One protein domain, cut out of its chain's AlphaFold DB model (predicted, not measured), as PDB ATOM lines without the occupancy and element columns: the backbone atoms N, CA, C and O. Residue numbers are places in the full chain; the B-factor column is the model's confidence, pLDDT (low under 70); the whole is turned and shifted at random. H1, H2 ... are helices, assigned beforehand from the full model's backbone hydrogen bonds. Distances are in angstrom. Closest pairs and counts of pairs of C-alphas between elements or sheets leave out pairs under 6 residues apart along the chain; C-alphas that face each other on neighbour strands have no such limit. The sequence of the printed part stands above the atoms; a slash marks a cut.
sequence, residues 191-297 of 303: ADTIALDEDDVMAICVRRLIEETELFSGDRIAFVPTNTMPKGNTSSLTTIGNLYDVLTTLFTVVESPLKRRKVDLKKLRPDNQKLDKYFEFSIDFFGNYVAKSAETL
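This is residues 191 to 297 of the 303 residues of the protein "DGQHR domain-containing protein" of Acidobacteria bacterium (UniProt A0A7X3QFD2). Two crossed helices, H2 and H3, form the core; the short H1 and H4 pack on it, and the long H5 crosses H2, its residues 291 to 297 sticking out. The printed part has 107 residues with five named helices, H1 to H5 in order, and no named strand: all helix, compact, radius of gyration of the C-alphas 13.9 A, spans 38 by 34 by 23 A.

Start at H1, residues 191 to 196: it touches H2, residues 201 to 212, at Ile 194 and Ala 203, closest C-alphas 4.6 A apart. H2, with 202 to 206 alone, touches H3, residues 240 to 252, at a steep tilt of 56 degrees, opposite ways; closest C-alphas, Met 202 and Tyr 244, 5.9 A. H4, residues 262 to 267, touches H2 with its 201 to 202 alone; closest C-alphas, Leu 265 and Val 201, 5.4 A. H5, residues 272 to 297, touches H2 with 275 to 283 alone; closest C-alphas, Phe 279 and Cys 205, 5.4 A. In these five helices every O i to N i+4 pair is within hydrogen-bond range.

Find C-alpha 191 at (315.573, 201.763, 294.863), where H1 begins. H2 spans 15.6 A, H3 18.3 A; H5 runs 37.1 A to C-alpha 297 at (334.193, 215.122, 271.749).

The printed part has no cut; H2 to H3 is a long link, and pLDDT is under 70 at residues 289 to 297.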
ATOM      1  N   ALA A 191     316.325 201.159 295.959       78.12
ATOM      2  CA  ALA A 191     315.573 201.763 294.863       78.12
ATOM      3  C   ALA A 191     314.151 202.152 295.288       78.12
ATOM      4  O   ALA A 191     313.759 203.291 295.064       78.12
ATOM      5  N   ASP A 192     313.435 201.260 295.978       74.12
ATOM      6  CA  ASP A 192     312.086 201.556 296.486       74.12
ATOM      7  C   ASP A 192     312.117 202.682 297.526       74.12
ATOM      8  O   ASP A 192     311.240 203.537 297.545       74.12
ATOM      9  N   THR A 193     313.162 202.717 298.365       79.62
ATOM     10  CA  THR A 193     313.372 203.831 299.300       79.62
ATOM     11  C   THR A 193     313.537 205.143 298.532       79.62
ATOM     12  O   THR A 193     312.827 206.095 298.812       79.62
ATOM     13  N   ILE A 194     314.414 205.200 297.523       84.38
ATOM     14  CA  ILE A 194     314.639 206.423 296.730       84.38
ATOM     15  C   ILE A 194     313.359 206.886 296.017       84.38
ATOM     16  O   ILE A 194     313.122 208.083 295.895       84.38
ATOM     17  N   ALA A 195     312.539 205.943 295.552       75.94
ATOM     18  CA  ALA A 195     311.306 206.240 294.836       75.94
ATOM     19  C   ALA A 195     310.207 206.858 295.723       75.94
ATOM     20  O   ALA A 195     309.339 207.551 295.200       75.94
ATOM     21  N   LEU A 196     310.227 206.603 297.036       79.56
ATOM     22  CA  LEU A 196     309.131 206.954 297.951       79.56
ATOM     23  C   LEU A 196     309.522 207.954 299.046       79.56
ATOM     24  O   LEU A 196     308.643 208.551 299.656       79.56
ATOM     25  N   ASP A 197     310.813 208.099 299.338       80.44
ATOM     26  CA  ASP A 197     311.292 208.912 300.456       80.44
ATOM     27  C   ASP A 197     311.176 210.415 300.132       80.44
ATOM     28  O   ASP A 197     311.843 210.937 299.231       80.44
ATOM     29  N   GLU A 198     310.278 211.090 300.854       84.12
ATOM     30  CA  GLU A 198     310.008 212.536 300.794       84.12
ATOM     31  C   GLU A 198     310.792 213.341 301.839       84.12
ATOM     32  O   GLU A 198     310.677 214.565 301.878       84.12
ATOM     33  N   ASP A 199     311.607 212.680 302.664       84.06
ATOM     34  CA  ASP A 199     312.426 213.327 303.691       84.06
ATOM     35  C   ASP A 199     313.922 213.314 303.336       84.06
ATOM     36  O   ASP A 199     314.673 214.210 303.737       84.06
ATOM     37  N   ASP A 200     314.373 212.321 302.563       90.12
ATOM     38  CA  ASP A 200     315.752 212.182 302.097       90.12
ATOM     39  C   ASP A 200     316.040 213.139 300.925       90.12
ATOM     40  O   ASP A 200     315.608 212.942 299.788       90.12
ATOM     41  N   VAL A 201     316.856 214.161 301.194       94.38
ATOM     42  CA  VAL A 201     317.254 215.195 300.225       94.38
ATOM     43  C   VAL A 201     317.843 214.598 298.949       94.38
ATOM     44  O   VAL A 201     317.562 215.088 297.854       94.38
ATOM     45  N   MET A 202     318.661 213.546 299.060       95.12
ATOM     46  CA  MET A 202     319.243 212.894 297.889       95.12
ATOM     47  C   MET A 202     318.163 212.163 297.098       95.12
ATOM     48  O   MET A 202     318.166 212.251 295.875       95.12
ATOM     49  N   ALA A 203     317.237 211.469 297.767       91.88
ATOM     50  CA  ALA A 203     316.139 210.773 297.098       91.88
ATOM     51  C   ALA A 203     315.219 211.744 296.342       91.88
ATOM     52  O   ALA A 203     314.930 211.518 295.166       91.88
ATOM     53  N   ILE A 204     314.852 212.859 296.979       91.56
ATOM     54  CA  ILE A 204     314.080 213.942 296.360       91.56
ATOM     55  C   ILE A 204     314.821 214.477 295.131       91.56
ATOM     56  O   ILE A 204     314.256 214.512 294.042       91.56
ATOM     57  N   CYS A 205     316.106 214.831 295.259       93.94
ATOM     58  CA  CYS A 205     316.880 215.361 294.131       93.94
ATOM     59  C   CYS A 205     317.027 214.344 292.989       93.94
ATOM     60  O   CYS A 205     316.962 214.739 291.829       93.94
ATOM     61  N   VAL A 206     317.190 213.045 293.280       93.31
ATOM     62  CA  VAL A 206     317.201 211.996 292.243       93.31
ATOM     63  C   VAL A 206     315.887 211.984 291.468       93.31
ATOM     64  O   VAL A 206     315.924 211.996 290.240       93.31
ATOM     65  N   ARG A 207     314.740 211.980 292.157       91.44
ATOM     66  CA  ARG A 207     313.423 211.967 291.502       91.44
ATOM     67  C   ARG A 207     313.210 213.215 290.654       91.44
ATOM     68  O   ARG A 207     312.917 213.091 289.470       91.44
ATOM     69  N   ARG A 208     313.511 214.393 291.206       92.38
ATOM     70  CA  ARG A 208     313.448 215.661 290.467       92.38
ATOM     71  C   ARG A 208     314.369 215.673 289.245       92.38
ATOM     72  O   ARG A 208     313.966 216.131 288.188       92.38
ATOM     73  N   LEU A 209     315.583 215.121 289.327       91.56
ATOM     74  CA  LEU A 209     316.479 215.029 288.163       91.56
ATOM     75  C   LEU A 209     315.910 214.135 287.056       91.56
ATOM     76  O   LEU A 209     316.139 214.408 285.880       91.56
ATOM     77  N   ILE A 210     315.201 213.067 287.415       89.00
ATOM     78  CA  ILE A 210     314.594 212.137 286.454       89.00
ATOM     79  C   ILE A 210     313.338 212.747 285.816       89.00
ATOM     80  O   ILE A 210     313.127 212.579 284.616       89.00
ATOM     81  N   GLU A 211     312.519 213.439 286.609       86.19
ATOM     82  CA  GLU A 211     311.201 213.939 286.201       86.19
ATOM     83  C   GLU A 211     311.240 215.351 285.598       86.19
ATOM     84  O   GLU A 211     310.501 215.636 284.659       86.19
ATOM     85  N   GLU A 212     312.106 216.234 286.105       89.56
ATOM     86  CA  GLU A 212     312.151 217.657 285.733       89.56
ATOM     87  C   GLU A 212     313.275 217.985 284.734       89.56
ATOM     88  O   GLU A 212     313.342 219.113 284.247       89.56
ATOM     89  N   THR A 213     314.178 217.044 284.418       87.19
ATOM     90  CA  THR A 213     315.335 217.324 283.545       87.19
ATOM     91  C   THR A 213     315.526 216.296 282.435       87.19
ATOM     92  O   THR A 213     315.342 215.095 282.621       87.19
ATOM     93  N   GLU A 214     316.013 216.750 281.278       85.88
ATOM     94  CA  GLU A 214     316.333 215.856 280.156       85.88
ATOM     95  C   GLU A 214     317.589 214.998 280.399       85.88
ATOM     96  O   GLU A 214     317.781 213.981 279.729       85.88
ATOM     97  N   LEU A 215     318.431 215.368 281.376       83.25
ATOM     98  CA  LEU A 215     319.710 214.707 281.665       83.25
ATOM     99  C   LEU A 215     319.526 213.208 281.943       83.25
ATOM    100  O   LEU A 215     320.263 212.382 281.396       83.25
ATOM    101  N   PHE A 216     318.510 212.875 282.746       84.50
ATOM    102  CA  PHE A 216     318.228 211.523 283.239       84.50
ATOM    103  C   PHE A 216     316.813 211.021 282.909       84.50
ATOM    104  O   PHE A 216     316.413 209.971 283.405       84.50
ATOM    105  N   SER A 217     316.084 211.737 282.051       77.44
ATOM    106  CA  SER A 217     314.757 211.335 281.570       77.44
ATOM    107  C   SER A 217     314.780 210.073 280.685       77.44
ATOM    108  O   SER A 217     315.814 209.682 280.127       77.44
ATOM    109  N   GLY A 218     313.612 209.443 280.527       80.19
ATOM    110  CA  GLY A 218     313.422 208.255 279.689       80.19
ATOM    111  C   GLY A 218     314.152 207.018 280.225       80.19
ATOM    112  O   GLY A 218     314.237 206.804 281.430       80.19
ATOM    113  N   ASP A 219     314.726 206.212 279.327       82.69
ATOM    114  CA  ASP A 219     315.370 204.932 279.681       82.69
ATOM    115  C   ASP A 219     316.811 205.079 280.206       82.69
ATOM    116  O   ASP A 219     317.525 204.086 280.398       82.69
ATOM    117  N   ARG A 220     317.264 206.317 280.453       85.81
ATOM    118  CA  ARG A 220     318.634 206.631 280.891       85.81
ATOM    119  C   ARG A 220     318.931 206.157 282.314       85.81
ATOM    120  O   ARG A 220     320.106 206.047 282.671       85.81
ATOM    121  N   ILE A 221     317.904 205.837 283.102       88.69
ATOM    122  CA  ILE A 221     318.026 205.305 284.461       88.69
ATOM    123  C   ILE A 221     317.449 203.894 284.548       88.69
ATOM    124  O   ILE A 221     316.284 203.652 284.248       88.69
ATOM    125  N   ALA A 222     318.258 202.961 285.046       86.75
ATOM    126  CA  ALA A 222     317.806 201.619 285.381       86.75
ATOM    127  C   ALA A 222     317.209 201.577 286.800       86.75
ATOM    128  O   ALA A 222     317.907 201.811 287.797       86.75
ATOM    129  N   PHE A 223     315.930 201.209 286.892       83.56
ATOM    130  CA  PHE A 223     315.216 200.972 288.149       83.56
ATOM    131  C   PHE A 223     315.429 199.531 288.615       83.56
ATOM    132  O   PHE A 223     314.634 198.634 288.343       83.56
ATOM    133  N   VAL A 224     316.551 199.295 289.292       83.94
ATOM    134  CA  VAL A 224     316.929 197.972 289.801       83.94
ATOM    135  C   VAL A 224     317.174 198.005 291.311       83.94
ATOM    136  O   VAL A 224     317.702 198.997 291.812       83.94
ATOM    137  N   PRO A 225     316.871 196.922 292.059       73.81
ATOM    138  CA  PRO A 225     317.039 196.897 293.518       73.81
ATOM    139  C   PRO A 225     318.487 197.057 294.000       73.81
ATOM    140  O   PRO A 225     318.724 197.352 295.171       73.81
ATOM    141  N   THR A 226     319.459 196.812 293.115       80.44
ATOM    142  CA  THR A 226     320.891 196.897 293.419       80.44
ATOM    143  C   THR A 226     321.550 198.015 292.624       80.44
ATOM    144  O   THR A 226     321.049 198.443 291.593       80.44
ATOM    145  N   ASN A 227     322.723 198.447 293.070       82.94
ATOM    146  CA  ASN A 227     323.529 199.435 292.357       82.94
ATOM    147  C   ASN A 227     324.177 198.888 291.067       82.94
ATOM    148  O   ASN A 227     324.781 199.644 290.304       82.94
ATOM    149  N   THR A 228     324.081 197.583 290.815       85.44
ATOM    150  CA  THR A 228     324.746 196.925 289.689       85.44
ATOM    151  C   THR A 228     323.875 196.981 288.441       85.44
ATOM    152  O   THR A 228     322.725 196.545 288.462       85.44
ATOM    153  N   MET A 229     324.445 197.469 287.335       89.44
ATOM    154  CA  MET A 229     323.769 197.467 286.038       89.44
ATOM    155  C   MET A 229     323.555 196.024 285.540       89.44
ATOM    156  O   MET A 229     324.509 195.236 285.535       89.44
ATOM    157  N   PRO A 230     322.338 195.638 285.114       86.62
ATOM    158  CA  PRO A 230     322.098 194.329 284.515       86.62
ATOM    159  C   PRO A 230     322.899 194.134 283.225       86.62
ATOM    160  O   PRO A 230     322.975 195.033 282.395       86.62
ATOM    161  N   LYS A 231     323.422 192.921 283.002       85.00
ATOM    162  CA  LYS A 231     324.265 192.599 281.831       85.00
ATOM    163  C   LYS A 231     323.592 192.832 280.470       85.00
ATOM    164  O   LYS A 231     324.295 192.999 279.484       85.00
ATOM    165  N   GLY A 232     322.262 192.785 280.412       84.44
ATOM    166  CA  GLY A 232     321.489 193.009 279.186       84.44
ATOM    167  C   GLY A 232     321.008 194.448 278.994       84.44
ATOM    168  O   GLY A 232     320.323 194.715 278.015       84.44
ATOM    169  N   ASN A 233     321.309 195.357 279.927       85.38
ATOM    170  CA  ASN A 233     320.906 196.750 279.801       85.38
ATOM    171  C   ASN A 233     321.931 197.505 278.939       85.38
ATOM    172  O   ASN A 233     323.106 197.584 279.296       85.38
ATOM    173  N   THR A 234     321.472 198.036 277.806       83.75
ATOM    174  CA  THR A 234     322.287 198.808 276.853       83.75
ATOM    175  C   THR A 234     321.799 200.245 276.669       83.75
ATOM    176  O   THR A 234     322.406 200.993 275.909       83.75
ATOM    177  N   SER A 235     320.688 200.621 277.303       85.81
ATOM    178  CA  SER A 235     320.032 201.924 277.135       85.81
ATOM    179  C   SER A 235     320.262 202.865 278.316       85.81
ATOM    180  O   SER A 235     320.301 204.082 278.132       85.81
ATOM    181  N   SER A 236     320.441 202.326 279.523       89.56
ATOM    182  CA  SER A 236     320.588 203.119 280.739       89.56
ATOM    183  C   SER A 236     322.037 203.534 280.974       89.56
ATOM    184  O   SER A 236     322.960 202.723 280.915       89.56
ATOM    185  N   LEU A 237     322.229 204.803 281.324       87.38
ATOM    186  CA  LEU A 237     323.526 205.379 281.676       87.38
ATOM    187  C   LEU A 237     323.970 204.946 283.075       87.38
ATOM    188  O   LEU A 237     325.147 204.702 283.327       87.38
ATOM    189  N   THR A 238     323.023 204.874 284.009       90.88
ATOM    190  CA  THR A 238     323.291 204.514 285.401       90.88
ATOM    191  C   THR A 238     322.055 203.901 286.058       90.88
ATOM    192  O   THR A 238     320.990 203.799 285.452       90.88
ATOM    193  N   THR A 239     322.194 203.444 287.299       90.69
ATOM    194  CA  THR A 239     321.071 202.973 288.118       90.69
ATOM    195  C   THR A 239     320.585 204.097 289.028       90.69
ATOM    196  O   THR A 239     321.368 204.968 289.419       90.69
ATOM    197  N   ILE A 240     319.315 204.046 289.436       90.06
ATOM    198  CA  ILE A 240     318.759 204.997 290.413       90.06
ATOM    199  C   ILE A 240     319.582 205.019 291.717       90.06
ATOM    200  O   ILE A 240     319.863 206.074 292.286       90.06
ATOM    201  N   GLY A 241     320.061 203.844 292.146       89.19
ATOM    202  CA  GLY A 241     320.897 203.687 293.333       89.19
ATOM    203  C   GLY A 241     322.282 204.326 293.206       89.19
ATOM    204  O   GLY A 241     322.782 204.860 294.199       89.19
ATOM    205  N   ASN A 242     322.889 204.306 292.017       92.69
ATOM    206  CA  ASN A 242     324.178 204.956 291.766       92.69
ATOM    207  C   ASN A 242     324.038 206.473 291.669       92.69
ATOM    208  O   ASN A 242     324.860 207.183 292.242       92.69
ATOM    209  N   LEU A 243     322.992 206.976 291.003       92.94
ATOM    210  CA  LEU A 243     322.729 208.416 290.943       92.94
ATOM    211  C   LEU A 243     322.560 208.999 292.357       92.94
ATOM    212  O   LEU A 243     323.179 210.008 292.692       92.94
ATOM    213  N   TYR A 244     321.837 208.290 293.228       94.50
ATOM    214  CA  TYR A 244     321.732 208.632 294.649       94.50
ATOM    215  C   TYR A 244     323.092 208.683 295.369       94.50
ATOM    216  O   TYR A 244     323.332 209.572 296.189       94.50
ATOM    217  N   ASP A 245     324.004 207.743 295.096       94.06
ATOM    218  CA  ASP A 245     325.330 207.736 295.733       94.06
ATOM    219  C   ASP A 245     326.227 208.871 295.231       94.06
ATOM    220  O   ASP A 245     327.000 209.437 296.014       94.06
ATOM    221  N   VAL A 246     326.093 209.251 293.956       94.44
ATOM    222  CA  VAL A 246     326.767 210.432 293.399       94.44
ATOM    223  C   VAL A 246     326.284 211.690 294.113       94.44
ATOM    224  O   VAL A 246     327.115 212.432 294.636       94.44
ATOM    225  N   LEU A 247     324.967 211.891 294.239       95.25
ATOM    226  CA  LEU A 247     324.416 213.038 294.974       95.25
ATOM    227  C   LEU A 247     324.799 213.019 296.457       95.25
ATOM    228  O   LEU A 247     325.163 214.047 297.022       95.25
ATOM    229  N   THR A 248     324.808 211.841 297.087       95.25
ATOM    230  CA  THR A 248     325.304 211.692 298.463       95.25
ATOM    231  C   THR A 248     326.741 212.198 298.575       95.25
ATOM    232  O   THR A 248     327.072 212.924 299.510       95.25
ATOM    233  N   THR A 249     327.608 211.836 297.633       94.56
ATOM    234  CA  THR A 249     329.005 212.291 297.623       94.56
ATOM    235  C   THR A 249     329.084 213.801 297.392       94.56
ATOM    236  O   THR A 249     329.794 214.496 298.123       94.56
ATOM    237  N   LEU A 250     328.299 214.322 296.447       94.44
ATOM    238  CA  LEU A 250     328.219 215.747 296.126       94.44
ATOM    239  C   LEU A 250     327.810 216.592 297.343       94.44
ATOM    240  O   LEU A 250     328.422 217.619 297.612       94.44
ATOM    241  N   PHE A 251     326.829 216.142 298.125       95.50
ATOM    242  CA  PHE A 251     326.295 216.921 299.249       95.50
ATOM    243  C   PHE A 251     327.021 216.702 300.580       95.50
ATOM    244  O   PHE A 251     326.786 217.442 301.536       95.50
ATOM    245  N   THR A 252     327.879 215.682 300.690       94.50
ATOM    246  CA  THR A 252     328.518 215.329 301.974       94.50
ATOM    247  C   THR A 252     330.041 215.403 301.953       94.50
ATOM    248  O   THR A 252     330.653 215.601 303.004       94.50
ATOM    249  N   VAL A 253     330.665 215.282 300.778       93.12
ATOM    250  CA  VAL A 253     332.128 215.263 300.630       93.12
ATOM    251  C   VAL A 253     332.626 216.546 299.980       93.12
ATOM    252  O   VAL A 253     333.515 217.196 300.539       93.12
ATOM    253  N   VAL A 254     332.043 216.917 298.835       91.00
ATOM    254  CA  VAL A 254     332.461 218.089 298.055       91.00
ATOM    255  C   VAL A 254     332.243 219.359 298.871       91.00
ATOM    256  O   VAL A 254     331.180 219.572 299.455       91.00
ATOM    257  N   GLU A 255     333.276 220.195 298.936       90.94
ATOM    258  CA  GLU A 255     333.223 221.437 299.694       90.94
ATOM    259  C   GLU A 255     332.260 222.418 299.016       90.94
ATOM    260  O   GLU A 255     332.473 222.843 297.883       90.94
ATOM    261  N   SER A 256     331.168 222.734 299.706       90.50
ATOM    262  CA  SER A 256     330.130 223.649 299.240       90.50
ATOM    263  C   SER A 256     329.373 224.231 300.440       90.50
ATOM    264  O   SER A 256     329.334 223.603 301.504       90.50
ATOM    265  N   PRO A 257     328.691 225.384 300.299       89.12
ATOM    266  CA  PRO A 257     327.827 225.924 301.358       89.12
ATOM    267  C   PRO A 257     326.714 224.954 301.798       89.12
ATOM    268  O   PRO A 257     326.206 225.025 302.925       89.12
ATOM    269  N   LEU A 258     326.353 224.028 300.907       90.62
ATOM    270  CA  LEU A 258     325.334 223.002 301.090       90.62
ATOM    271  C   LEU A 258     325.875 221.725 301.746       90.62
ATOM    272  O   LEU A 258     325.093 220.857 302.115       90.62
ATOM    273  N   LYS A 259     327.189 221.604 301.964       93.25
ATOM    274  CA  LYS A 259     327.782 220.411 302.573       93.25
ATOM    275  C   LYS A 259     327.209 220.148 303.961       93.25
ATOM    276  O   LYS A 259     327.311 220.993 304.856       93.25
ATOM    277  N   ARG A 260     326.617 218.976 304.174       92.44
ATOM    278  CA  ARG A 260     326.061 218.548 305.472       92.44
ATOM    279  C   ARG A 260     326.354 217.074 305.725       92.44
ATOM    280  O   ARG A 260     326.822 216.356 304.846       92.44
ATOM    281  N   ARG A 261     326.115 216.601 306.953       88.44
ATOM    282  CA  ARG A 261     326.307 215.179 307.266       88.44
ATOM    283  C   ARG A 261     325.203 214.369 306.600       88.44
ATOM    284  O   ARG A 261     324.039 214.758 306.629       88.44
ATOM    285  N   LYS A 262     325.552 213.182 306.103       88.31
ATOM    286  CA  LYS A 262     324.604 212.257 305.463       88.31
ATOM    287  C   LYS A 262     323.360 211.973 306.311       88.31
ATOM    288  O   LYS A 262     322.274 211.835 305.769       88.31
ATOM    289  N   VAL A 263     323.516 211.855 307.633       83.19
ATOM    290  CA  VAL A 263     322.387 211.558 308.531       83.19
ATOM    291  C   VAL A 263     321.379 212.703 308.567       83.19
ATOM    292  O   VAL A 263     320.186 212.425 308.584       83.19
ATOM    293  N   ASP A 264     321.854 213.949 308.533       86.44
ATOM    294  CA  ASP A 264     320.994 215.131 308.592       86.44
ATOM    295  C   ASP A 264     320.178 215.240 307.294       86.44
ATOM    296  O   ASP A 264     318.968 215.408 307.338       86.44
ATOM    297  N   LEU A 265     320.820 215.024 306.140       89.50
ATOM    298  CA  LEU A 265     320.170 215.076 304.822       89.50
ATOM    299  C   LEU A 265     319.214 213.918 304.538       89.50
ATOM    300  O   LEU A 265     318.352 214.037 303.680       89.50
ATOM    301  N   LYS A 266     319.391 212.787 305.222       86.56
ATOM    302  CA  LYS A 266     318.563 211.598 305.019       86.56
ATOM    303  C   LYS A 266     317.301 211.583 305.889       86.56
ATOM    304  O   LYS A 266     316.395 210.809 305.620       86.56
ATOM    305  N   LYS A 267     317.292 212.310 307.007       77.81
ATOM    306  CA  LYS A 267     316.267 212.133 308.053       77.81
ATOM    307  C   LYS A 267     315.514 213.396 308.415       77.81
ATOM    308  O   LYS A 267     314.495 213.297 309.085       77.81
ATOM    309  N   LEU A 268     316.047 214.555 308.046       77.69
ATOM    310  CA  LEU A 268     315.441 215.841 308.333       77.69
ATOM    311  C   LEU A 268     315.219 216.546 307.009       77.69
ATOM    312  O   LEU A 268     316.169 217.046 306.401       77.69
ATOM    313  N   ARG A 269     313.956 216.587 306.588       82.38
ATOM    314  CA  ARG A 269     313.553 217.294 305.385       82.38
ATOM    315  C   ARG A 269     313.797 218.799 305.562       82.38
ATOM    316  O   ARG A 269     313.222 219.407 306.466       82.38
ATOM    317  N   PRO A 270     314.652 219.428 304.739       85.12
ATOM    318  CA  PRO A 270     314.775 220.878 304.700       85.12
ATOM    319  C   PRO A 270     313.515 221.522 304.116       85.12
ATOM    320  O   PRO A 270     312.731 220.868 303.434       85.12
ATOM    321  N   ASP A 271     313.359 222.831 304.313       88.12
ATOM    322  CA  ASP A 271     312.343 223.590 303.585       88.12
ATOM    323  C   ASP A 271     312.550 223.521 302.057       88.12
ATOM    324  O   ASP A 271     313.646 223.235 301.557       88.12
ATOM    325  N   ASN A 272     311.485 223.818 301.308       89.25
ATOM    326  CA  ASN A 272     311.502 223.751 299.846       89.25
ATOM    327  C   ASN A 272     312.569 224.669 299.228       89.25
ATOM    328  O   ASN A 272     313.248 224.253 298.299       89.25
ATOM    329  N   GLN A 273     312.809 225.860 299.793       92.12
ATOM    330  CA  GLN A 273     313.823 226.786 299.267       92.12
ATOM    331  C   GLN A 273     315.234 226.198 299.355       92.12
ATOM    332  O   GLN A 273     316.092 226.443 298.507       92.12
ATOM    333  N   LYS A 274     315.511 225.445 300.415       92.62
ATOM    334  CA  LYS A 274     316.791 224.781 300.608       92.62
ATOM    335  C   LYS A 274     316.893 223.507 299.777       92.62
ATOM    336  O   LYS A 274     317.987 223.226 299.293       92.62
ATOM    337  N   LEU A 275     315.794 222.772 299.589       93.44
ATOM    338  CA  LEU A 275     315.726 221.652 298.643       93.44
ATOM    339  C   LEU A 275     316.014 222.109 297.209       93.44
ATOM    340  O   LEU A 275     316.806 221.462 296.526       93.44
ATOM    341  N   ASP A 276     315.470 223.253 296.793       94.94
ATOM    342  CA  ASP A 276     315.731 223.836 295.472       94.94
ATOM    343  C   ASP A 276     317.220 224.113 295.262       94.94
ATOM    344  O   ASP A 276     317.772 223.741 294.233       94.94
ATOM    345  N   LYS A 277     317.925 224.620 296.280       95.75
ATOM    346  CA  LYS A 277     319.383 224.829 296.197       95.75
ATOM    347  C   LYS A 277     320.171 223.531 295.999       95.75
ATOM    348  O   LYS A 277     321.169 223.531 295.282       95.75
ATOM    349  N   TYR A 278     319.773 222.429 296.642       96.25
ATOM    350  CA  TYR A 278     320.415 221.124 296.410       96.25
ATOM    351  C   TYR A 278     320.140 220.604 295.000       96.25
ATOM    352  O   TYR A 278     321.027 220.021 294.368       96.25
ATOM    353  N   PHE A 279     318.926 220.825 294.507       95.50
ATOM    354  CA  PHE A 279     318.535 220.431 293.167       95.50
ATOM    355  C   PHE A 279     319.287 221.232 292.095       95.50
ATOM    356  O   PHE A 279     319.927 220.628 291.236       95.50
ATOM    357  N   GLU A 280     319.327 222.561 292.207       94.38
ATOM    358  CA  GLU A 280     320.112 223.449 291.336       94.38
ATOM    359  C   GLU A 280     321.593 223.053 291.325       94.38
ATOM    360  O   GLU A 280     322.178 222.864 290.261       94.38
ATOM    361  N   PHE A 281     322.184 222.801 292.499       94.69
ATOM    362  CA  PHE A 281     323.575 222.349 292.584       94.69
ATOM    363  C   PHE A 281     323.811 221.010 291.869       94.69
ATOM    364  O   PHE A 281     324.879 220.782 291.295       94.69
ATOM    365  N   SER A 282     322.811 220.125 291.870       93.94
ATOM    366  CA  SER A 282     322.872 218.861 291.132       93.94
ATOM    367  C   SER A 282     322.825 219.085 289.624       93.94
ATOM    368  O   SER A 282     323.623 218.487 288.899       93.94
ATOM    369  N   ILE A 283     321.926 219.956 289.152       93.31
ATOM    370  CA  ILE A 283     321.834 220.334 287.736       93.31
ATOM    371  C   ILE A 283     323.154 220.945 287.277       93.31
ATOM    372  O   ILE A 283     323.701 220.492 286.277       93.31
ATOM    373  N   ASP A 284     323.702 221.904 288.020       91.31
ATOM    374  CA  ASP A 284     324.962 222.560 287.671       91.31
ATOM    375  C   ASP A 284     326.116 221.559 287.603       91.31
ATOM    376  O   ASP A 284     326.934 221.603 286.681       91.31
ATOM    377  N   PHE A 285     326.194 220.629 288.557       91.25
ATOM    378  CA  PHE A 285     327.232 219.605 288.573       91.25
ATOM    379  C   PHE A 285     327.186 218.721 287.317       91.25
ATOM    380  O   PHE A 285     328.209 218.540 286.651       91.25
ATOM    381  N   PHE A 286     326.008 218.200 286.962       89.94
ATOM    382  CA  PHE A 286     325.860 217.330 285.792       89.94
ATOM    383  C   PHE A 286     325.887 218.103 284.467       89.94
ATOM    384  O   PHE A 286     326.507 217.645 283.508       89.94
ATOM    385  N   GLY A 287     325.287 219.289 284.412       83.38
ATOM    386  CA  GLY A 287     325.257 220.158 283.236       83.38
ATOM    387  C   GLY A 287     326.651 220.630 282.827       83.38
ATOM    388  O   GLY A 287     327.028 220.501 281.662       83.38
ATOM    389  N   ASN A 288     327.474 221.063 283.789       76.81
ATOM    390  CA  ASN A 288     328.871 221.422 283.526       76.81
ATOM    391  C   ASN A 288     329.702 220.230 283.024       76.81
ATOM    392  O   ASN A 288     330.647 220.412 282.255       76.81
ATOM    393  N   TYR A 289     329.366 219.006 283.445       67.06
ATOM    394  CA  TYR A 289     330.037 217.798 282.970       67.06
ATOM    395  C   TYR A 289     329.664 217.469 281.517       67.06
ATOM    396  O   TYR A 289     330.544 217.145 280.718       67.06
ATOM    397  N   VAL A 290     328.385 217.603 281.154       63.66
ATOM    398  CA  VAL A 290     327.907 217.408 279.773       63.66
ATOM    399  C   VAL A 290     328.519 218.449 278.833       63.66
ATOM    400  O   VAL A 290     329.036 218.072 277.784       63.66
ATOM    401  N   ALA A 291     328.549 219.725 279.230       59.59
ATOM    402  CA  ALA A 291     329.132 220.803 278.427       59.59
ATOM    403  C   ALA A 291     330.630 220.580 278.144       59.59
ATOM    404  O   ALA A 291     331.055 220.614 276.991       59.59
ATOM    405  N   LYS A 292     331.420 220.241 279.173       59.19
ATOM    406  CA  LYS A 292     332.853 219.933 279.006       59.19
ATOM    407  C   LYS A 292     333.099 218.676 278.171       59.19
ATOM    408  O   LYS A 292     334.071 218.609 277.423       59.19
ATOM    409  N   SER A 293     332.235 217.669 278.291       58.00
ATOM    410  CA  SER A 293     332.364 216.426 277.520       58.00
ATOM    411  C   SER A 293     332.027 216.632 276.041       58.00
ATOM    412  O   SER A 293     332.692 216.044 275.192       58.00
ATOM    413  N   ALA A 294     331.057 217.496 275.728       57.12
ATOM    414  CA  ALA A 294     330.719 217.878 274.356       57.12
ATOM    415  C   ALA A 294     331.872 218.640 273.676       57.12
ATOM    416  O   ALA A 294     332.293 218.251 272.591       57.12
ATOM    417  N   GLU A 295     332.472 219.622 274.360       53.41
ATOM    418  CA  GLU A 295     333.664 220.333 273.863       53.41
ATOM    419  C   GLU A 295     334.852 219.389 273.608       53.41
ATOM    420  O   GLU A 295     335.624 219.577 272.669       53.41
ATOM    421  N   THR A 296     334.995 218.343 274.428       53.62
ATOM    422  CA  THR A 296     336.082 217.367 274.277       53.62
ATOM    423  C   THR A 296     335.823 216.406 273.110       53.62
ATOM    424  O   THR A 296     336.765 216.051 272.404       53.62
ATOM    425  N   LEU A 297     334.570 216.011 272.859       48.31
ATOM    426  CA  LEU A 297     334.193 215.122 271.749       48.31
ATOM    427  C   LEU A 297     334.321 215.802 270.377       48.31
ATOM    428  O   LEU A 297     334.809 215.163 269.448       48.31
TER     429      LEU A 297